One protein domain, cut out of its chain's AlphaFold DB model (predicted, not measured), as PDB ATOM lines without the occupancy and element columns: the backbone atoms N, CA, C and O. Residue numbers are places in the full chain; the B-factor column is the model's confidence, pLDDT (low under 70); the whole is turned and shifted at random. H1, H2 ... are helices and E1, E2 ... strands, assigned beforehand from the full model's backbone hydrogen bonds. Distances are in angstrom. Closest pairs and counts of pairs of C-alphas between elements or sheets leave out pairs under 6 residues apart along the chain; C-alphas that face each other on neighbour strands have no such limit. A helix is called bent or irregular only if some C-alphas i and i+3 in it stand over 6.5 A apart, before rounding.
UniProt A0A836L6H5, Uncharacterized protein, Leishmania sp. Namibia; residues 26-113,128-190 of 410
ATOM      1  N   ARG A  26     -12.862 -19.888 -37.053       49.53
ATOM      2  CA  ARG A  26     -11.826 -19.089 -36.352       49.53
ATOM      3  C   ARG A  26     -11.535 -19.553 -34.916       49.53
ATOM      4  O   ARG A  26     -10.398 -19.461 -34.468       49.53
ATOM      5  N   GLU A  27     -12.535 -20.055 -34.190       50.06
ATOM      6  CA  GLU A  27     -12.343 -20.556 -32.819       50.06
ATOM      7  C   GLU A  27     -11.531 -21.865 -32.776       50.06
ATOM      8  O   GLU A  27     -10.768 -22.079 -31.836       50.06
ATOM      9  N   ALA A  28     -11.614 -22.713 -33.809       49.50
ATOM     10  CA  ALA A  28     -10.763 -23.896 -33.924       49.50
ATOM     11  C   ALA A  28      -9.305 -23.503 -34.222       49.50
ATOM     12  O   ALA A  28      -8.394 -24.054 -33.602       49.50
ATOM     13  N   ASP A  29      -9.093 -22.509 -35.094       53.38
ATOM     14  CA  ASP A  29      -7.764 -22.003 -35.475       53.38
ATOM     15  C   ASP A  29      -6.944 -21.516 -34.260       53.38
ATOM     16  O   ASP A  29      -5.730 -21.723 -34.182       53.38
ATOM     17  N   LEU A  30      -7.604 -20.925 -33.255       58.00
ATOM     18  CA  LEU A  30      -6.960 -20.502 -32.003       58.00
ATOM     19  C   LEU A  30      -6.340 -21.672 -31.218       58.00
ATOM     20  O   LEU A  30      -5.314 -21.493 -30.562       58.00
ATOM     21  N   PHE A  31      -6.938 -22.865 -31.291       59.78
ATOM     22  CA  PHE A  31      -6.480 -24.057 -30.569       59.78
ATOM     23  C   PHE A  31      -5.613 -25.010 -31.398       59.78
ATOM     24  O   PHE A  31      -5.034 -25.940 -30.834       59.78
ATOM     25  N   THR A  32      -5.537 -24.835 -32.718       51.72
ATOM     26  CA  THR A  32      -4.607 -25.585 -33.581       51.72
ATOM     27  C   THR A  32      -3.190 -25.013 -33.532       51.72
ATOM     28  O   THR A  32      -2.210 -25.729 -33.755       51.72
ATOM     29  N   CYS A  33      -3.058 -23.736 -33.174       47.25
ATOM     30  CA  CYS A  33      -1.784 -23.042 -33.072       47.25
ATOM     31  C   CYS A  33      -0.970 -23.496 -31.838       47.25
ATOM     32  O   CYS A  33      -1.190 -23.041 -30.717       47.25
ATOM     33  N   LEU A  34       0.046 -24.348 -32.056       37.69
ATOM     34  CA  LEU A  34       0.998 -24.838 -31.029       37.69
ATOM     35  C   LEU A  34       1.703 -23.723 -30.229       37.69
ATOM     36  O   LEU A  34       2.178 -23.944 -29.110       37.69
ATOM     37  N   ARG A  35       1.781 -22.525 -30.812       40.06
ATOM     38  CA  ARG A  35       2.019 -21.261 -30.117       40.06
ATOM     39  C   ARG A  35       0.825 -20.356 -30.423       40.06
ATOM     40  O   ARG A  35       0.603 -20.108 -31.606       40.06
ATOM     41  N   PRO A  36       0.094 -19.855 -29.416       43.34
ATOM     42  CA  PRO A  36      -0.945 -18.855 -29.639       43.34
ATOM     43  C   PRO A  36      -0.336 -17.651 -30.360       43.34
ATOM     44  O   PRO A  36       0.817 -17.307 -30.067       43.34
ATOM     45  N   PRO A  37      -1.063 -17.000 -31.281       42.03
ATOM     46  CA  PRO A  37      -0.558 -15.799 -31.922       42.03
ATOM     47  C   PRO A  37      -0.301 -14.735 -30.851       42.03
ATOM     48  O   PRO A  37      -1.225 -14.327 -30.157       42.03
ATOM     49  N   SER A  38       0.936 -14.243 -30.752       43.09
ATOM     50  CA  SER A  38       1.329 -13.148 -29.850       43.09
ATOM     51  C   SER A  38       0.824 -11.774 -30.318       43.09
ATOM     52  O   SER A  38       1.446 -10.749 -30.044       43.09
ATOM     53  N   ALA A  39      -0.258 -11.755 -31.097       46.03
ATOM     54  CA  ALA A  39      -0.903 -10.548 -31.580       46.03
ATOM     55  C   ALA A  39      -1.667  -9.871 -30.433       46.03
ATOM     56  O   ALA A  39      -2.172 -10.535 -29.527       46.03
ATOM     57  N   ALA A  40      -1.769  -8.541 -30.481       41.66
ATOM     58  CA  ALA A  40      -2.354  -7.740 -29.409       41.66
ATOM     59  C   ALA A  40      -3.826  -8.115 -29.118       41.66
ATOM     60  O   ALA A  40      -4.750  -7.720 -29.843       41.66
ATOM     61  N   GLY A  41      -4.032  -8.849 -28.019       46.38
ATOM     62  CA  GLY A  41      -5.344  -9.291 -27.539       46.38
ATOM     63  C   GLY A  41      -5.631 -10.793 -27.645       46.38
ATOM     64  O   GLY A  41      -6.778 -11.168 -27.417       46.38
ATOM     65  N   THR A  42      -4.637 -11.639 -27.953       54.06
ATOM     66  CA  THR A  42      -4.755 -13.100 -27.803       54.06
ATOM     67  C   THR A  42      -3.610 -13.646 -26.963       54.06
ATOM     68  O   THR A  42      -2.438 -13.470 -27.287       54.06
ATOM     69  N   HIS A  43      -3.946 -14.364 -25.897       66.31
ATOM     70  CA  HIS A  43      -2.967 -15.004 -25.024       66.31
ATOM     71  C   HIS A  43      -3.426 -16.409 -24.664       66.31
ATOM     72  O   HIS A  43      -4.626 -16.638 -24.527       66.31
ATOM     73  N   SER A  44      -2.500 -17.348 -24.458       73.81
ATOM     74  CA  SER A  44      -2.869 -18.645 -23.895       73.81
ATOM     75  C   SER A  44      -1.880 -19.181 -22.876       73.81
ATOM     76  O   SER A  44      -0.677 -18.917 -22.920       73.81
ATOM     77  N   VAL A  45      -2.430 -19.983 -21.971       78.44
ATOM     78  CA  VAL A  45      -1.712 -20.707 -20.934       78.44
ATOM     79  C   VAL A  45      -2.183 -22.159 -20.914       78.44
ATOM     80  O   VAL A  45      -3.321 -22.475 -21.262       78.44
ATOM     81  N   TRP A  46      -1.283 -23.063 -20.539       83.19
ATOM     82  CA  TRP A  46      -1.633 -24.451 -20.255       83.19
ATOM     83  C   TRP A  46      -2.032 -24.553 -18.792       83.19
ATOM     84  O   TRP A  46      -1.308 -24.051 -17.939       83.19
ATOM     85  N   CYS A  47      -3.143 -25.206 -18.485       83.00
ATOM     86  CA  CYS A  47      -3.657 -25.309 -17.126       83.00
ATOM     87  C   CYS A  47      -4.267 -26.690 -16.840       83.00
ATOM     88  O   CYS A  47      -4.391 -27.546 -17.721       83.00
ATOM     89  N   ASN A  48      -4.607 -26.917 -15.578       88.25
ATOM     90  CA  ASN A  48      -5.757 -27.744 -15.223       88.25
ATOM     91  C   ASN A  48      -6.909 -26.800 -14.823       88.25
ATOM     92  O   ASN A  48      -6.682 -25.619 -14.547       88.25
ATOM     93  N   LEU A  49      -8.131 -27.309 -14.803       89.12
ATOM     94  CA  LEU A  49      -9.347 -26.567 -14.488       89.12
ATOM     95  C   LEU A  49     -10.194 -27.393 -13.522       89.12
ATOM     96  O   LEU A  49     -10.340 -28.596 -13.723       89.12
ATOM     97  N   VAL A  50     -10.813 -26.738 -12.545       86.88
ATOM     98  CA  VAL A  50     -11.989 -27.281 -11.861       86.88
ATOM     99  C   VAL A  50     -13.169 -26.342 -12.093       86.88
ATOM    100  O   VAL A  50     -13.058 -25.135 -11.884       86.88
ATOM    101  N   LEU A  51     -14.284 -26.896 -12.563       86.50
ATOM    102  CA  LEU A  51     -15.561 -26.209 -12.730       86.50
ATOM    103  C   LEU A  51     -16.511 -26.635 -11.608       86.50
ATOM    104  O   LEU A  51     -16.691 -27.828 -11.361       86.50
ATOM    105  N   VAL A  52     -17.147 -25.659 -10.966       80.38
ATOM    106  CA  VAL A  52     -18.181 -25.873  -9.950       80.38
ATOM    107  C   VAL A  52     -19.444 -25.097 -10.332       80.38
ATOM    108  O   VAL A  52     -19.371 -23.938 -10.740       80.38
ATOM    109  N   GLU A  53     -20.603 -25.744 -10.217       78.69
ATOM    110  CA  GLU A  53     -21.923 -25.180 -10.518       78.69
ATOM    111  C   GLU A  53     -22.948 -25.671  -9.485       78.69
ATOM    112  O   GLU A  53     -22.904 -26.819  -9.042       78.69
ATOM    113  N   VAL A  54     -23.878 -24.798  -9.084       71.94
ATOM    114  CA  VAL A  54     -24.875 -25.102  -8.044       71.94
ATOM    115  C   VAL A  54     -25.757 -26.282  -8.460       71.94
ATOM    116  O   VAL A  54     -26.453 -26.226  -9.471       71.94
ATOM    117  N   GLY A  55     -25.763 -27.343  -7.647       69.50
ATOM    118  CA  GLY A  55     -26.542 -28.562  -7.902       69.50
ATOM    119  C   GLY A  55     -25.881 -29.564  -8.857       69.50
ATOM    120  O   GLY A  55     -26.509 -30.567  -9.200       69.50
ATOM    121  N   CYS A  56     -24.631 -29.327  -9.260       74.38
ATOM    122  CA  CYS A  56     -23.853 -30.221 -10.113       74.38
ATOM    123  C   CYS A  56     -22.616 -30.774  -9.389       74.38
ATOM    124  O   CYS A  56     -22.031 -30.107  -8.539       74.38
ATOM    125  N   ARG A  57     -22.190 -31.991  -9.745       73.94
ATOM    126  CA  ARG A  57     -20.921 -32.571  -9.270       73.94
ATOM    127  C   ARG A  57     -19.745 -31.766  -9.832       73.94
ATOM    128  O   ARG A  57     -19.761 -31.529 -11.039       73.94
ATOM    129  N   PRO A  58     -18.737 -31.366  -9.032       79.31
ATOM    130  CA  PRO A  58     -17.588 -30.626  -9.547       79.31
ATOM    131  C   PRO A  58     -16.875 -31.394 -10.666       79.31
ATOM    132  O   PRO A  58     -16.725 -32.612 -10.600       79.31
ATOM    133  N   LEU A  59     -16.428 -30.678 -11.694       81.75
ATOM    134  CA  LEU A  59     -15.799 -31.258 -12.878       81.75
ATOM    135  C   LEU A  59     -14.327 -30.854 -12.940       81.75
ATOM    136  O   LEU A  59     -14.014 -29.680 -13.135       81.75
ATOM    137  N   GLU A  60     -13.426 -31.824 -12.811       85.75
ATOM    138  CA  GLU A  60     -12.000 -31.639 -13.063       85.75
ATOM    139  C   GLU A  60     -11.693 -31.868 -14.551       85.75
ATOM    140  O   GLU A  60     -12.103 -32.865 -15.149       85.75
ATOM    141  N   ALA A  61     -10.922 -30.956 -15.142       83.06
ATOM    142  CA  ALA A  61     -10.358 -31.103 -16.473       83.06
ATOM    143  C   ALA A  61      -8.834 -30.911 -16.440       83.06
ATOM    144  O   ALA A  61      -8.324 -29.880 -15.991       83.06
ATOM    145  N   THR A  62      -8.083 -31.884 -16.956       83.50
ATOM    146  CA  THR A  62      -6.612 -31.839 -16.971       83.50
ATOM    147  C   THR A  62      -6.065 -31.609 -18.377       83.50
ATOM    148  O   THR A  62      -6.666 -31.999 -19.375       83.50
ATOM    149  N   ASN A  63      -4.892 -30.969 -18.463       79.56
ATOM    150  CA  ASN A  63      -4.254 -30.613 -19.742       79.56
ATOM    151  C   ASN A  63      -5.168 -29.755 -20.633       79.56
ATOM    152  O   ASN A  63      -5.418 -30.061 -21.801       79.56
ATOM    153  N   VAL A  64      -5.658 -28.667 -20.047       81.62
ATOM    154  CA  VAL A  64      -6.496 -27.669 -20.705       81.62
ATOM    155  C   VAL A  64      -5.610 -26.594 -21.338       81.62
ATOM    156  O   VAL A  64      -4.615 -26.161 -20.753       81.62
ATOM    157  N   VAL A  65      -5.976 -26.147 -22.538       82.75
ATOM    158  CA  VAL A  65      -5.462 -24.912 -23.142       82.75
ATOM    159  C   VAL A  65      -6.482 -23.813 -22.871       82.75
ATOM    160  O   VAL A  65      -7.614 -23.890 -23.341       82.75
ATOM    161  N   PHE A  66      -6.080 -22.800 -22.111       84.44
ATOM    162  CA  PHE A  66      -6.876 -21.614 -21.811       84.44
ATOM    163  C   PHE A  66      -6.438 -20.482 -22.738       84.44
ATOM    164  O   PHE A  66      -5.273 -20.094 -22.685       84.44
ATOM    165  N   VAL A  67      -7.337 -19.974 -23.583       81.94
ATOM    166  CA  VAL A  67      -7.108 -18.859 -24.516       81.94
ATOM    167  C   VAL A  67      -7.985 -17.679 -24.106       81.94
ATOM    168  O   VAL A  67      -9.205 -17.810 -24.043       81.94
ATOM    169  N   VAL A  68      -7.383 -16.515 -23.872       78.94
ATOM    170  CA  VAL A  68      -8.103 -15.254 -23.650       78.94
ATOM    171  C   VAL A  68      -8.127 -14.459 -24.946       78.94
ATOM    172  O   VAL A  68      -7.095 -14.309 -25.605       78.94
ATOM    173  N   THR A  69      -9.304 -13.944 -25.283       78.69
ATOM    174  CA  THR A  69      -9.556 -12.991 -26.371       78.69
ATOM    175  C   THR A  69     -10.152 -11.702 -25.791       78.69
ATOM    176  O   THR A  69     -10.369 -11.607 -24.586       78.69
ATOM    177  N   ARG A  70     -10.475 -10.710 -26.631       77.00
ATOM    178  CA  ARG A  70     -11.064  -9.431 -26.179       77.00
ATOM    179  C   ARG A  70     -12.470  -9.541 -25.571       77.00
ATOM    180  O   ARG A  70     -12.866  -8.634 -24.855       77.00
ATOM    181  N   SER A  71     -13.225 -10.601 -25.868       75.81
ATOM    182  CA  SER A  71     -14.628 -10.756 -25.434       75.81
ATOM    183  C   SER A  71     -14.961 -12.120 -24.822       75.81
ATOM    184  O   SER A  71     -15.980 -12.255 -24.143       75.81
ATOM    185  N   LYS A  72     -14.107 -13.135 -25.017       83.25
ATOM    186  CA  LYS A  72     -14.291 -14.496 -24.490       83.25
ATOM    187  C   LYS A  72     -12.999 -15.069 -23.904       83.25
ATOM    188  O   LYS A  72     -11.920 -14.864 -24.467       83.25
ATOM    189  N   ALA A  73     -13.128 -15.882 -22.863       83.56
ATOM    190  CA  ALA A  73     -12.149 -16.894 -22.484       83.56
ATOM    191  C   ALA A  73     -12.617 -18.273 -22.988       83.56
ATOM    192  O   ALA A  73     -13.772 -18.659 -22.797       83.56
ATOM    193  N   LEU A  74     -11.725 -19.005 -23.649       83.06
ATOM    194  CA  LEU A  74     -11.984 -20.301 -24.274       83.06
ATOM    195  C   LEU A  74     -11.079 -21.359 -23.625       83.06
ATOM    196  O   LEU A  74      -9.861 -21.192 -23.580       83.06
ATOM    197  N   LEU A  75     -11.653 -22.454 -23.131       84.44
ATOM    198  CA  LEU A  75     -10.946 -23.505 -22.399       84.44
ATOM    199  C   LEU A  75     -11.122 -24.842 -23.118       84.44
ATOM    200  O   LEU A  75     -12.210 -25.413 -23.084       84.44
ATOM    201  N   ARG A  76     -10.067 -25.360 -23.755       82.81
ATOM    202  CA  ARG A  76     -10.120 -26.637 -24.481       82.81
ATOM    203  C   ARG A  76      -9.367 -27.740 -23.753       82.81
ATOM    204  O   ARG A  76      -8.154 -27.642 -23.575       82.81
ATOM    205  N   VAL A  77     -10.056 -28.822 -23.405       77.56
ATOM    206  CA  VAL A  77      -9.437 -30.061 -22.915       77.56
ATOM    207  C   VAL A  77      -8.750 -30.757 -24.085       77.56
ATOM    208  O   VAL A  77      -9.383 -31.034 -25.101       77.56
ATOM    209  N   VAL A  78      -7.451 -31.038 -23.984       76.56
ATOM    210  CA  VAL A  78      -6.693 -31.538 -25.147       76.56
ATOM    211  C   VAL A  78      -6.999 -32.992 -25.480       76.56
ATOM    212  O   VAL A  78      -7.053 -33.338 -26.657       76.56
ATOM    213  N   ALA A  79      -7.199 -33.834 -24.469       69.25
ATOM    214  CA  ALA A  79      -7.363 -35.270 -24.670       69.25
ATOM    215  C   ALA A  79      -8.786 -35.663 -25.124       69.25
ATOM    216  O   ALA A  79      -8.917 -36.548 -25.963       69.25
ATOM    217  N   THR A  80      -9.822 -34.954 -24.663       66.69
ATOM    218  CA  THR A  80     -11.229 -35.185 -25.057       66.69
ATOM    219  C   THR A  80     -11.733 -34.203 -26.124       66.69
ATOM    220  O   THR A  80     -12.767 -34.412 -26.752       66.69
ATOM    221  N   GLY A  81     -11.024 -33.091 -26.342       69.38
ATOM    222  CA  GLY A  81     -11.409 -32.035 -27.280       69.38
ATOM    223  C   GLY A  81     -12.524 -31.102 -26.794       69.38
ATOM    224  O   GLY A  81     -12.823 -30.146 -27.512       69.38
ATOM    225  N   PHE A  82     -13.104 -31.339 -25.610       72.56
ATOM    226  CA  PHE A  82     -14.184 -30.525 -25.036       72.56
ATOM    227  C   PHE A  82     -13.787 -29.053 -24.922       72.56
ATOM    228  O   PHE A  82     -12.654 -28.734 -24.563       72.56
ATOM    229  N   LEU A  83     -14.749 -28.169 -25.187       76.62
ATOM    230  CA  LEU A  83     -14.584 -26.722 -25.162       76.62
ATOM    231  C   LEU A  83     -15.575 -26.096 -24.176       76.62
ATOM    232  O   LEU A  83     -16.784 -26.278 -24.309       76.62
ATOM    233  N   PHE A  84     -15.060 -25.321 -23.226       81.25
ATOM    234  CA  PHE A  84     -15.848 -24.404 -22.409       81.25
ATOM    235  C   PHE A  84     -15.609 -22.976 -22.903       81.25
ATOM    236  O   PHE A  84     -14.466 -22.579 -23.131       81.25
ATOM    237  N   THR A  85     -16.680 -22.202 -23.029       82.62
ATOM    238  CA  THR A  85     -16.641 -20.805 -23.471       82.62
ATOM    239  C   THR A  85     -17.259 -19.936 -22.386       82.62
ATOM    240  O   THR A  85     -18.380 -20.198 -21.956       82.62
ATOM    241  N   VAL A  86     -16.525 -18.917 -21.949       84.69
ATOM    242  CA  VAL A  86     -16.958 -17.927 -20.957       84.69
ATOM    243  C   VAL A  86     -16.886 -16.554 -21.614       84.69
ATOM    244  O   VAL A  86     -15.818 -16.160 -22.083       84.69
ATOM    245  N   HIS A  87     -17.994 -15.814 -21.670       84.94
ATOM    246  CA  HIS A  87     -17.956 -14.425 -22.129       84.94
ATOM    247  C   HIS A  87     -17.405 -13.550 -21.001       84.94
ATOM    248  O   HIS A  87     -17.797 -13.706 -19.847       84.94
ATOM    249  N   LEU A  88     -16.500 -12.618 -21.313       83.25
ATOM    250  CA  LEU A  88     -15.876 -11.778 -20.281       83.25
ATOM    251  C   LEU A  88     -16.891 -10.859 -19.587       83.25
ATOM    252  O   LEU A  88     -16.716 -10.544 -18.416       83.25
ATOM    253  N   GLN A  89     -17.978 -10.501 -20.278       83.25
ATOM    254  CA  GLN A  89     -19.101  -9.734 -19.728       83.25
ATOM    255  C   GLN A  89     -19.867 -10.475 -18.610       83.25
ATOM    256  O   GLN A  89     -20.474  -9.831 -17.763       83.25
ATOM    257  N   ASP A  90     -19.839 -11.815 -18.609       83.19
ATOM    258  CA  ASP A  90     -20.556 -12.652 -17.638       83.19
ATOM    259  C   ASP A  90     -19.715 -12.873 -16.362       83.19
ATOM    260  O   ASP A  90     -20.216 -13.368 -15.345       83.19
ATOM    261  N   ILE A  91     -18.422 -12.523 -16.406       85.25
ATOM    262  CA  ILE A  91     -17.491 -12.636 -15.283       85.25
ATOM    263  C   ILE A  91     -17.725 -11.464 -14.329       85.25
ATOM    264  O   ILE A  91     -17.369 -10.323 -14.613       85.25
ATOM    265  N   VAL A  92     -18.277 -11.763 -13.155       84.62
ATOM    266  CA  VAL A  92     -18.577 -10.756 -12.125       84.62
ATOM    267  C   VAL A  92     -17.476 -10.578 -11.098       84.62
ATOM    268  O   VAL A  92     -17.434  -9.546 -10.432       84.62
ATOM    269  N   GLN A  93     -16.584 -11.557 -10.957       86.19
ATOM    270  CA  GLN A  93     -15.423 -11.447 -10.085       86.19
ATOM    271  C   GLN A  93     -14.282 -12.315 -10.612       86.19
ATOM    272  O   GLN A  93     -14.497 -13.460 -11.011       86.19
ATOM    273  N   VAL A  94     -13.062 -11.780 -10.565       86.69
ATOM    274  CA  VAL A  94     -11.831 -12.550 -10.772       86.69
ATOM    275  C   VAL A  94     -10.963 -12.450  -9.528       86.69
ATOM    276  O   VAL A  94     -10.701 -11.347  -9.039       86.69
ATOM    277  N   ARG A  95     -10.505 -13.602  -9.029       84.94
ATOM    278  CA  ARG A  95      -9.619 -13.690  -7.862       84.94
ATOM    279  C   ARG A  95      -8.290 -14.344  -8.222       84.94
ATOM    280  O   ARG A  95      -8.258 -15.309  -8.982       84.94
ATOM    281  N   HIS A  96      -7.196 -13.839  -7.663       83.12
ATOM    282  CA  HIS A  96      -5.897 -14.516  -7.680       83.12
ATOM    283  C   HIS A  96      -5.669 -15.141  -6.308       83.12
ATOM    284  O   HIS A  96      -5.472 -14.414  -5.340       83.12
ATOM    285  N   VAL A  97      -5.719 -16.472  -6.230       77.88
ATOM    286  CA  VAL A  97      -5.611 -17.219  -4.973       77.88
ATOM    287  C   VAL A  97      -4.185 -17.723  -4.825       77.88
ATOM    288  O   VAL A  97      -3.775 -18.693  -5.471       77.88
ATOM    289  N   VAL A  98      -3.413 -17.032  -3.985       70.00
ATOM    290  CA  VAL A  98      -1.976 -17.290  -3.822       70.00
ATOM    291  C   VAL A  98      -1.686 -18.669  -3.211       70.00
ATOM    292  O   VAL A  98      -0.891 -19.375  -3.836       70.00
ATOM    293  N   PRO A  99      -2.319 -19.120  -2.103       69.56
ATOM    294  CA  PRO A  99      -1.996 -20.417  -1.488       69.56
ATOM    295  C   PRO A  99      -2.279 -21.608  -2.416       69.56
ATOM    296  O   PRO A  99      -1.434 -22.484  -2.588       69.56
ATOM    297  N   ALA A 100      -3.425 -21.592  -3.104       68.69
ATOM    298  CA  ALA A 100      -3.822 -22.627  -4.063       68.69
ATOM    299  C   ALA A 100      -3.155 -22.492  -5.450       68.69
ATOM    300  O   ALA A 100      -3.392 -23.320  -6.332       68.69
ATOM    301  N   HIS A 101      -2.357 -21.438  -5.672       78.31
ATOM    302  CA  HIS A 101      -1.766 -21.082  -6.967       78.31
ATOM    303  C   HIS A 101      -2.789 -21.093  -8.123       78.31
ATOM    304  O   HIS A 101      -2.518 -21.618  -9.207       78.31
ATOM    305  N   ALA A 102      -3.961 -20.492  -7.905       83.81
ATOM    306  CA  ALA A 102      -5.086 -20.532  -8.837       83.81
ATOM    307  C   ALA A 102      -5.572 -19.132  -9.253       83.81
ATOM    308  O   ALA A 102      -5.327 -18.132  -8.576       83.81
ATOM    309  N   VAL A 103      -6.293 -19.073 -10.374       86.56
ATOM    310  CA  VAL A 103      -7.118 -17.923 -10.766       86.56
ATOM    311  C   VAL A 103      -8.574 -18.379 -10.794       86.56
ATOM    312  O   VAL A 103      -8.918 -19.320 -11.507       86.56
ATOM    313  N   GLU A 104      -9.418 -17.729 -10.004       89.19
ATOM    314  CA  GLU A 104     -10.848 -18.021  -9.888       89.19
ATOM    315  C   GLU A 104     -11.648 -17.043 -10.745       89.19
ATOM    316  O   GLU A 104     -11.486 -15.830 -10.619       89.19
ATOM    317  N   LEU A 105     -12.518 -17.570 -11.608       89.12
ATOM    318  CA  LEU A 105     -13.468 -16.795 -12.405       89.12
ATOM    319  C   LEU A 105     -14.880 -17.109 -11.908       89.12
ATOM    320  O   LEU A 105     -15.368 -18.227 -12.093       89.12
ATOM    321  N   HIS A 106     -15.535 -16.128 -11.291       85.44
ATOM    322  CA  HIS A 106     -16.932 -16.225 -10.881       85.44
ATOM    323  C   HIS A 106     -17.809 -15.669 -12.000       85.44
ATOM    324  O   HIS A 106     -17.712 -14.493 -12.359       85.44
ATOM    325  N   VAL A 107     -18.668 -16.521 -12.544       85.12
ATOM    326  CA  VAL A 107     -19.471 -16.250 -13.738       85.12
ATOM    327  C   VAL A 107     -20.948 -16.297 -13.366       85.12
ATOM    328  O   VAL A 107     -21.388 -17.254 -12.724       85.12
ATOM    329  N   LYS A 108     -21.717 -15.278 -13.759       81.25
ATOM    330  CA  LYS A 108     -23.184 -15.323 -13.703       81.25
ATOM    331  C   LYS A 108     -23.715 -16.047 -14.932       81.25
ATOM    332  O   LYS A 108     -23.292 -15.771 -16.047       81.25
ATOM    333  N   VAL A 109     -24.659 -16.955 -14.726       72.38
ATOM    334  CA  VAL A 109     -25.265 -17.774 -15.778       72.38
ATOM    335  C   VAL A 109     -26.788 -17.731 -15.612       72.38
ATOM    336  O   VAL A 109     -27.269 -17.922 -14.500       72.38
ATOM    337  N   PRO A 110     -27.584 -17.468 -16.661       60.56
ATOM    338  CA  PRO A 110     -29.044 -17.540 -16.563       60.56
ATOM    339  C   PRO A 110     -29.541 -18.992 -16.409       60.56
ATOM    340  O   PRO A 110     -29.214 -19.855 -17.230       60.56
ATOM    341  N   LEU A 111     -30.365 -19.268 -15.384       55.03
ATOM    342  CA  LEU A 111     -31.134 -20.514 -15.258       55.03
ATOM    343  C   LEU A 111     -32.243 -20.531 -16.309       55.03
ATOM    344  O   LEU A 111     -33.379 -20.148 -16.043       55.03
ATOM    345  N   ASN A 112     -31.934 -21.093 -17.472       46.31
ATOM    346  CA  ASN A 112     -32.946 -21.426 -18.473       46.31
ATOM    347  C   ASN A 112     -33.053 -22.953 -18.681       46.31
ATOM    348  O   ASN A 112     -33.537 -23.397 -19.720       46.31
ATOM    349  N   SER A 113     -32.542 -23.774 -17.744       40.50
ATOM    350  CA  SER A 113     -32.406 -25.230 -17.943       40.50
ATOM    351  C   SER A 113     -32.346 -26.087 -16.661       40.50
ATOM    352  O   SER A 113     -31.491 -26.966 -16.544       40.50
ATOM    353  N   THR A 128     -33.574 -16.168 -13.132       52.19
ATOM    354  CA  THR A 128     -32.862 -16.636 -11.951       52.19
ATOM    355  C   THR A 128     -31.422 -16.866 -12.396       52.19
ATOM    356  O   THR A 128     -31.191 -17.437 -13.458       52.19
ATOM    357  N   LEU A 129     -30.440 -16.381 -11.641       59.97
ATOM    358  CA  LEU A 129     -29.029 -16.446 -12.033       59.97
ATOM    359  C   LEU A 129     -28.303 -17.494 -11.181       59.97
ATOM    360  O   LEU A 129     -28.309 -17.405  -9.954       59.97
ATOM    361  N   THR A 130     -27.661 -18.474 -11.818       63.47
ATOM    362  CA  THR A 130     -26.691 -19.362 -11.179       63.47
ATOM    363  C   THR A 130     -25.338 -18.675 -11.159       63.47
ATOM    364  O   THR A 130     -24.994 -17.864 -12.023       63.47
ATOM    365  N   HIS A 131     -24.533 -19.062 -10.178       72.38
ATOM    366  CA  HIS A 131     -23.110 -18.784 -10.172       72.38
ATOM    367  C   HIS A 131     -22.354 -20.050 -10.578       72.38
ATOM    368  O   HIS A 131     -22.615 -21.135 -10.051       72.38
ATOM    369  N   ARG A 132     -21.421 -19.899 -11.520       82.25
ATOM    370  CA  ARG A 132     -20.397 -20.899 -11.842       82.25
ATOM    371  C   ARG A 132     -19.036 -20.385 -11.409       82.25
ATOM    372  O   ARG A 132     -18.741 -19.200 -11.568       82.25
ATOM    373  N   LEU A 133     -18.201 -21.286 -10.913       84.94
ATOM    374  CA  LEU A 133     -16.816 -21.018 -10.557       84.94
ATOM    375  C   LEU A 133     -15.893 -21.832 -11.464       84.94
ATOM    376  O   LEU A 133     -15.961 -23.058 -11.476       84.94
ATOM    377  N   TYR A 134     -15.009 -21.150 -12.189       88.62
ATOM    378  CA  TYR A 134     -13.907 -21.772 -12.921       88.62
ATOM    379  C   TYR A 134     -12.610 -21.503 -12.153       88.62
ATOM    380  O   TYR A 134     -12.116 -20.376 -12.145       88.62
ATOM    381  N   ARG A 135     -12.054 -22.531 -11.506       88.94
ATOM    382  CA  ARG A 135     -10.775 -22.472 -10.788       88.94
ATOM    383  C   ARG A 135      -9.669 -22.972 -11.713       88.94
ATOM    384  O   ARG A 135      -9.556 -24.166 -11.991       88.94
ATOM    385  N   VAL A 136      -8.904 -22.037 -12.266       88.56
ATOM    386  CA  VAL A 136      -7.851 -22.289 -13.256       88.56
ATOM    387  C   VAL A 136      -6.513 -22.452 -12.540       88.56
ATOM    388  O   VAL A 136      -6.121 -21.584 -11.765       88.56
ATOM    389  N   TYR A 137      -5.784 -23.523 -12.854       87.94
ATOM    390  CA  TYR A 137      -4.467 -23.848 -12.294       87.94
ATOM    391  C   TYR A 137      -3.383 -23.804 -13.388       87.94
ATOM    392  O   TYR A 137      -3.147 -24.815 -14.064       87.94
ATOM    393  N   PRO A 138      -2.735 -22.648 -13.630       83.75
ATOM    394  CA  PRO A 138      -1.688 -22.496 -14.641       83.75
ATOM    395  C   PRO A 138      -0.467 -23.399 -14.422       83.75
ATOM    396  O   PRO A 138       0.153 -23.414 -13.359       83.75
ATOM    397  N   LYS A 139      -0.047 -24.102 -15.476       81.50
ATOM    398  CA  LYS A 139       1.196 -24.880 -15.507       81.50
ATOM    399  C   LYS A 139       2.366 -23.945 -15.810       81.50
ATOM    400  O   LYS A 139       2.462 -23.402 -16.913       81.50
ATOM    401  N   LYS A 140       3.272 -23.786 -14.839       70.88
ATOM    402  CA  LYS A 140       4.506 -22.991 -14.977       70.88
ATOM    403  C   LYS A 140       5.330 -23.470 -16.184       70.88
ATOM    404  O   LYS A 140       5.521 -24.671 -16.374       70.88
ATOM    405  N   ARG A 141       5.861 -22.532 -16.978       55.16
ATOM    406  CA  ARG A 141       6.819 -22.799 -18.068       55.16
ATOM    407  C   ARG A 141       8.141 -22.075 -17.796       55.16
ATOM    408  O   ARG A 141       8.172 -20.854 -17.781       55.16
ATOM    409  N   GLY A 142       9.240 -22.823 -17.689       52.56
ATOM    410  CA  GLY A 142      10.601 -22.270 -17.621       52.56
ATOM    411  C   GLY A 142      11.142 -22.011 -16.208       52.56
ATOM    412  O   GLY A 142      10.511 -22.353 -15.213       52.56
ATOM    413  N   ARG A 143      12.364 -21.456 -16.140       44.81
ATOM    414  CA  ARG A 143      13.142 -21.235 -14.898       44.81
ATOM    415  C   ARG A 143      12.982 -19.845 -14.263       44.81
ATOM    416  O   ARG A 143      13.499 -19.639 -13.170       44.81
ATOM    417  N   HIS A 144      12.321 -18.896 -14.923       44.06
ATOM    418  CA  HIS A 144      12.190 -17.525 -14.423       44.06
ATOM    419  C   HIS A 144      10.814 -17.342 -13.776       44.06
ATOM    420  O   HIS A 144       9.791 -17.358 -14.452       44.06
ATOM    421  N   CYS A 145      10.808 -17.253 -12.445       44.91
ATOM    422  CA  CYS A 145       9.616 -17.397 -11.613       44.91
ATOM    423  C   CYS A 145       8.905 -16.069 -11.314       44.91
ATOM    424  O   CYS A 145       8.860 -15.629 -10.167       44.91
ATOM    425  N   THR A 146       8.261 -15.475 -12.312       52.66
ATOM    426  CA  THR A 146       6.991 -14.773 -12.075       52.66
ATOM    427  C   THR A 146       5.887 -15.829 -11.946       52.66
ATOM    428  O   THR A 146       5.920 -16.853 -12.635       52.66
ATOM    429  N   SER A 147       4.934 -15.674 -11.016       68.88
ATOM    430  CA  SER A 147       3.872 -16.681 -10.900       68.88
ATOM    431  C   SER A 147       2.958 -16.575 -12.123       68.88
ATOM    432  O   SER A 147       2.360 -15.533 -12.389       68.88
ATOM    433  N   THR A 148       2.838 -17.667 -12.879       76.56
ATOM    434  CA  THR A 148       2.002 -17.724 -14.093       76.56
ATOM    435  C   THR A 148       0.532 -17.385 -13.790       76.56
ATOM    436  O   THR A 148      -0.205 -16.946 -14.665       76.56
ATOM    437  N   CYS A 149       0.117 -17.524 -12.528       78.75
ATOM    438  CA  CYS A 149      -1.186 -17.121 -12.004       78.75
ATOM    439  C   CYS A 149      -1.315 -15.595 -11.867       78.75
ATOM    440  O   CYS A 149      -2.325 -15.047 -12.294       78.75
ATOM    441  N   ALA A 150      -0.288 -14.892 -11.371       76.88
ATOM    442  CA  ALA A 150      -0.279 -13.428 -11.335       76.88
ATOM    443  C   ALA A 150      -0.168 -12.818 -12.740       76.88
ATOM    444  O   ALA A 150      -0.770 -11.781 -13.004       76.88
ATOM    445  N   GLU A 151       0.568 -13.461 -13.654       79.06
ATOM    446  CA  GLU A 151       0.599 -13.072 -15.070       79.06
ATOM    447  C   GLU A 151      -0.780 -13.220 -15.717       79.06
ATOM    448  O   GLU A 151      -1.274 -12.268 -16.316       79.06
ATOM    449  N   LEU A 152      -1.430 -14.378 -15.541       81.50
ATOM    450  CA  LEU A 152      -2.778 -14.629 -16.046       81.50
ATOM    451  C   LEU A 152      -3.804 -13.654 -15.456       81.50
ATOM    452  O   LEU A 152      -4.624 -13.117 -16.196       81.50
ATOM    453  N   PHE A 153      -3.735 -13.396 -14.147       83.56
ATOM    454  CA  PHE A 153      -4.597 -12.435 -13.469       83.56
ATOM    455  C   PHE A 153      -4.443 -11.043 -14.088       83.56
ATOM    456  O   PHE A 153      -5.400 -10.549 -14.676       83.56
ATOM    457  N   ARG A 154      -3.225 -10.470 -14.076       81.44
ATOM    458  CA  ARG A 154      -2.913  -9.138 -14.643       81.44
ATOM    459  C   ARG A 154      -3.344  -8.974 -16.100       81.44
ATOM    460  O   ARG A 154      -3.636  -7.864 -16.528       81.44
ATOM    461  N   LEU A 155      -3.335 -10.065 -16.857       80.50
ATOM    462  CA  LEU A 155      -3.704 -10.127 -18.265       80.50
ATOM    463  C   LEU A 155      -5.221 -10.159 -18.477       80.50
ATOM    464  O   LEU A 155      -5.712  -9.556 -19.427       80.50
ATOM    465  N   MET A 156      -5.966 -10.829 -17.594       79.94
ATOM    466  CA  MET A 156      -7.429 -10.827 -17.625       79.94
ATOM    467  C   MET A 156      -8.017  -9.529 -17.068       79.94
ATOM    468  O   MET A 156      -8.965  -9.016 -17.650       79.94
ATOM    469  N   THR A 157      -7.439  -8.974 -15.996       81.62
ATOM    470  CA  THR A 157      -7.890  -7.748 -15.312       81.62
ATOM    471  C   THR A 157      -8.357  -6.615 -16.252       81.62
ATOM    472  O   THR A 157      -9.487  -6.163 -16.073       81.62
ATOM    473  N   PRO A 158      -7.579  -6.158 -17.260       80.62
ATOM    474  CA  PRO A 158      -7.975  -5.050 -18.140       80.62
ATOM    475  C   PRO A 158      -9.010  -5.418 -19.218       80.62
ATOM    476  O   PRO A 158      -9.459  -4.534 -19.940       80.62
ATOM    477  N   LEU A 159      -9.352  -6.701 -19.373       81.31
ATOM    478  CA  LEU A 159     -10.320  -7.192 -20.366       81.31
ATOM    479  C   LEU A 159     -11.717  -7.424 -19.767       81.31
ATOM    480  O   LEU A 159     -12.661  -7.727 -20.494       81.31
ATOM    481  N   LEU A 160     -11.845  -7.326 -18.443       81.69
ATOM    482  CA  LEU A 160     -13.108  -7.486 -17.728       81.69
ATOM    483  C   LEU A 160     -13.959  -6.208 -17.818       81.69
ATOM    484  O   LEU A 160     -13.408  -5.107 -17.901       81.69
ATOM    485  N   PRO A 161     -15.297  -6.315 -17.751       76.00
ATOM    486  CA  PRO A 161     -16.154  -5.140 -17.672       76.00
ATOM    487  C   PRO A 161     -15.904  -4.364 -16.370       76.00
ATOM    488  O   PRO A 161     -15.541  -4.936 -15.345       76.00
ATOM    489  N   VAL A 162     -16.171  -3.053 -16.384       73.06
ATOM    490  CA  VAL A 162     -15.903  -2.129 -15.257       73.06
ATOM    491  C   VAL A 162     -16.586  -2.552 -13.942       73.06
ATOM    492  O   VAL A 162     -16.120  -2.207 -12.863       73.06
ATOM    493  N   HIS A 163     -17.678  -3.317 -14.021       69.69
ATOM    494  CA  HIS A 163     -18.415  -3.819 -12.860       69.69
ATOM    495  C   HIS A 163     -17.869  -5.141 -12.282       69.69
ATOM    496  O   HIS A 163     -18.391  -5.610 -11.270       69.69
ATOM    497  N   ALA A 164     -16.873  -5.772 -12.912       74.19
ATOM    498  CA  ALA A 164     -16.279  -7.008 -12.415       74.19
ATOM    499  C   ALA A 164     -15.364  -6.722 -11.218       74.19
ATOM    500  O   ALA A 164     -14.413  -5.946 -11.312       74.19
ATOM    501  N   GLN A 165     -15.619  -7.384 -10.091       78.50
ATOM    502  CA  GLN A 165     -14.805  -7.226  -8.892       78.50
ATOM    503  C   GLN A 165     -13.436  -7.901  -9.075       78.50
ATOM    504  O   GLN A 165     -13.333  -9.065  -9.464       78.50
ATOM    505  N   GLN A 166     -12.366  -7.176  -8.762       77.25
ATOM    506  CA  GLN A 166     -10.989  -7.646  -8.906       77.25
ATOM    507  C   GLN A 166     -10.396  -7.859  -7.515       77.25
ATOM    508  O   GLN A 166     -10.312  -6.916  -6.732       77.25
ATOM    509  N   VAL A 167     -10.012  -9.095  -7.188       73.88
ATOM    510  CA  VAL A 167      -9.590  -9.460  -5.827       73.88
ATOM    511  C   VAL A 167      -8.268 -10.228  -5.860       73.88
ATOM    512  O   VAL A 167      -8.221 -11.431  -6.101       73.88
ATOM    513  N   SER A 168      -7.162  -9.524  -5.623       63.34
ATOM    514  CA  SER A 168      -5.841 -10.140  -5.452       63.34
ATOM    515  C   SER A 168      -5.589 -10.422  -3.968       63.34
ATOM    516  O   SER A 168      -4.842  -9.689  -3.326       63.34
ATOM    517  N   GLU A 169      -6.236 -11.453  -3.425       62.09
ATOM    518  CA  GLU A 169      -6.145 -11.826  -2.007       62.09
ATOM    519  C   GLU A 169      -5.220 -13.028  -1.762       62.09
ATOM    520  O   GLU A 169      -5.414 -14.121  -2.300       62.09
ATOM    521  N   GLU A 170      -4.288 -12.862  -0.826       52.09
ATOM    522  CA  GLU A 170      -3.716 -13.970  -0.056       52.09
ATOM    523  C   GLU A 170      -4.773 -14.462   0.949       52.09
ATOM    524  O   GLU A 170      -4.753 -14.106   2.123       52.09
ATOM    525  N   SER A 171      -5.764 -15.216   0.462       50.25
ATOM    526  CA  SER A 171      -6.829 -15.793   1.289       50.25
ATOM    527  C   SER A 171      -6.649 -17.305   1.413       50.25
ATOM    528  O   SER A 171      -6.703 -18.017   0.411       50.25
ATOM    529  N   ASP A 172      -6.486 -17.784   2.649       49.75
ATOM    530  CA  ASP A 172      -6.387 -19.211   3.013       49.75
ATOM    531  C   ASP A 172      -7.739 -19.959   2.966       49.75
ATOM    532  O   ASP A 172      -7.836 -21.120   3.363       49.75
ATOM    533  N   LEU A 173      -8.809 -19.309   2.497       51.47
ATOM    534  CA  LEU A 173     -10.157 -19.879   2.464       51.47
ATOM    535  C   LEU A 173     -10.348 -20.788   1.242       51.47
ATOM    536  O   LEU A 173     -10.852 -20.367   0.199       51.47
ATOM    537  N   ASP A 174     -10.001 -22.066   1.404       52.47
ATOM    538  CA  ASP A 174     -10.271 -23.142   0.434       52.47
ATOM    539  C   ASP A 174     -11.748 -23.629   0.462       52.47
ATOM    540  O   ASP A 174     -12.115 -24.612  -0.180       52.47
ATOM    541  N   ASP A 175     -12.627 -22.891   1.155       53.22
ATOM    542  CA  ASP A 175     -14.057 -23.177   1.371       53.22
ATOM    543  C   ASP A 175     -14.920 -23.171   0.097       53.22
ATOM    544  O   ASP A 175     -16.095 -23.542   0.137       53.22
ATOM    545  N   ALA A 176     -14.379 -22.748  -1.050       54.69
ATOM    546  CA  ALA A 176     -15.142 -22.541  -2.281       54.69
ATOM    547  C   ALA A 176     -15.905 -23.791  -2.764       54.69
ATOM    548  O   ALA A 176     -16.920 -23.645  -3.439       54.69
ATOM    549  N   PHE A 177     -15.462 -25.003  -2.409       54.19
ATOM    550  CA  PHE A 177     -16.167 -26.251  -2.731       54.19
ATOM    551  C   PHE A 177     -17.374 -26.533  -1.824       54.19
ATOM    552  O   PHE A 177     -18.398 -27.012  -2.316       54.19
ATOM    553  N   ALA A 178     -17.294 -26.198  -0.532       54.00
ATOM    554  CA  ALA A 178     -18.327 -26.519   0.459       54.00
ATOM    555  C   ALA A 178     -19.674 -25.831   0.157       54.00
ATOM    556  O   ALA A 178     -20.739 -26.379   0.426       54.00
ATOM    557  N   TRP A 179     -19.644 -24.660  -0.489       49.31
ATOM    558  CA  TRP A 179     -20.842 -23.907  -0.889       49.31
ATOM    559  C   TRP A 179     -21.708 -24.584  -1.964       49.31
ATOM    560  O   TRP A 179     -22.856 -24.183  -2.160       49.31
ATOM    561  N   TYR A 180     -21.178 -25.585  -2.670       52.66
ATOM    562  CA  TYR A 180     -21.864 -26.257  -3.779       52.66
ATOM    563  C   TYR A 180     -22.257 -27.704  -3.452       52.66
ATOM    564  O   TYR A 180     -22.893 -28.366  -4.276       52.66
ATOM    565  N   GLU A 181     -21.925 -28.193  -2.254       51.47
ATOM    566  CA  GLU A 181     -22.254 -29.545  -1.820       51.47
ATOM    567  C   GLU A 181     -23.770 -29.694  -1.599       51.47
ATOM    568  O   GLU A 181     -24.369 -29.132  -0.680       51.47
ATOM    569  N   ARG A 182     -24.417 -30.462  -2.482       54.50
ATOM    570  CA  ARG A 182     -25.815 -30.886  -2.351       54.50
ATOM    571  C   ARG A 182     -25.909 -32.395  -2.516       54.50
ATOM    572  O   ARG A 182     -25.297 -32.958  -3.419       54.50
ATOM    573  N   VAL A 183     -26.733 -33.014  -1.673       51.16
ATOM    574  CA  VAL A 183     -26.936 -34.473  -1.603       51.16
ATOM    575  C   VAL A 183     -27.354 -35.067  -2.960       51.16
ATOM    576  O   VAL A 183     -26.892 -36.145  -3.322       51.16
ATOM    577  N   ASP A 184     -28.119 -34.317  -3.763       58.38
ATOM    578  CA  ASP A 184     -28.610 -34.726  -5.090       58.38
ATOM    579  C   ASP A 184     -27.845 -34.074  -6.266       58.38
ATOM    580  O   ASP A 184     -28.440 -33.637  -7.257       58.38
ATOM    581  N   ALA A 185     -26.516 -33.962  -6.169       66.75
ATOM    582  CA  ALA A 185     -25.688 -33.366  -7.222       66.75
ATOM    583  C   ALA A 185     -25.766 -34.144  -8.558       66.75
ATOM    584  O   ALA A 185     -25.347 -35.306  -8.659       66.75
ATOM    585  N   ARG A 186     -26.264 -33.474  -9.609       70.50
ATOM    586  CA  ARG A 186     -26.395 -34.017 -10.974       70.50
ATOM    587  C   ARG A 186     -25.027 -34.071 -11.678       70.50
ATOM    588  O   ARG A 186     -24.154 -33.249 -11.410       70.50
ATOM    589  N   SER A 187     -24.831 -35.028 -12.589       67.25
ATOM    590  CA  SER A 187     -23.650 -35.038 -13.472       67.25
ATOM    591  C   SER A 187     -23.663 -33.830 -14.415       67.25
ATOM    592  O   SER A 187     -24.707 -33.523 -14.991       67.25
ATOM    593  N   MET A 188     -22.501 -33.207 -14.628       70.75
ATOM    594  CA  MET A 188     -22.271 -32.273 -15.738       70.75
ATOM    595  C   MET A 188     -21.913 -33.008 -17.037       70.75
ATOM    596  O   MET A 188     -22.131 -32.481 -18.128       70.75
ATOM    597  N   LEU A 189     -21.363 -34.223 -16.938       68.50
ATOM    598  CA  LEU A 189     -20.975 -35.040 -18.083       68.50
ATOM    599  C   LEU A 189     -22.098 -36.008 -18.498       68.50
ATOM    600  O   LEU A 189     -22.746 -36.622 -17.641       68.50
ATOM    601  N   PRO A 190     -22.311 -36.242 -19.809       64.12
ATOM    602  CA  PRO A 190     -23.131 -37.361 -20.259       64.12
ATOM    603  C   PRO A 190     -22.517 -38.691 -19.792       64.12
ATOM    604  O   PRO A 190     -21.301 -38.810 -19.665       64.12
TER     605      PRO A 190
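This is residues 26 to 113 and 128 to 190 of the 410 residues of an uncharacterized protein of Leishmania sp. Namibia (UniProt A0A836L6H5). A single eight-stranded sheet, twisted, folds back on itself and curls round one helix, H2, while two short helices, H1 and H3, lie on opposite faces of the sheet. The printed part has 151 residues with three named helices and eight named strands, in the order H1 E1 E2 E3 E4 E5 E6 E7 H2 E8 H3. The sheet is mixed, order E4 E3 E2 E1 E7 E6 E5 E8, and the class is mixed, helices and strands. The whole is compact, with a radius of gyration of the C-alphas of 15.2 A and spans of 44 by 35 by 30 A.

H1, residues 26 to 32, is on the sheet at a height over the sheet of 9.7 A; its Phe 31 and Val 65 of E2, residues 59 to 68, are their closest C-alphas, 7.5 A. E1, residues 43 to 53, E2, E3, residues 72 to 77, and E4, residues 83 to 87, form a meander, each strand the antiparallel neighbour of the one before; within hydrogen-bond range are N 47 and O 64, 2.9 A, N 67 and O 74, 2.8 A, and N 75 and O 84, 2.8 A. E5, residues 91 to 97, and E6, residues 102 to 110, form a hairpin, with N 95 and O 104 at 2.9 A. E7, residues 129 to 138, is the antiparallel neighbour of E6, N 105 and O 134 at 2.9 A, and of E1, N 50 and O 135 at 2.9 A. H2, residues 148 to 159, has Phe 153 closest to His 96 of E5, C-alphas 6.3 A apart. E8, residues 165 to 167, is parallel to E5, N 94 and O 165 at 2.9 A; E7, H2 and E8 form a split strand-helix-strand unit, E6 and E5 between its strands, with a right-handed crossover. In this folded sheet, bent back into two leaves, E4 and E3 face E1, E7, E6, E5 and E8, with E2 as the hinge. H3, residues 175 to 180, is over E1, along it at 4 degrees on the local plane; C-alphas 53 and 180 are closest, 6.8 A. O i to N i+4 pairs are within range in 2 of 3 for H1, 6 of 8 for H2 and 0 of 2 for H3, whose O i to N i+3 pairs are within range in 2 of 3.

H1 begins at C-alpha 26 (-11.826, -19.089, -36.352). E1 spans 25.9 A, bending by 85 degrees at residue 46, and E2 20.8 A, bending by 90 degrees at residue 63. E6 spans 25.4 A, E7 28.1 A and H2 17.4 A; H2 is only just irregular, with C-alphas 155 and 158 6.6 A apart. H3 ends at C-alpha 180 (-21.864, -26.257, -3.779).

The C-alphas farthest apart, Ala 39 and Val 183, are 46.4 A apart. Residues 114 to 127 are not printed, and C-alphas 113 and 128 stand 10.5 A apart across this cut. Of the links printed whole, none is long. Mean pLDDT of the printed part is 70.5; 60 residues are under 70, among them 26 to 43 and 168 to 185.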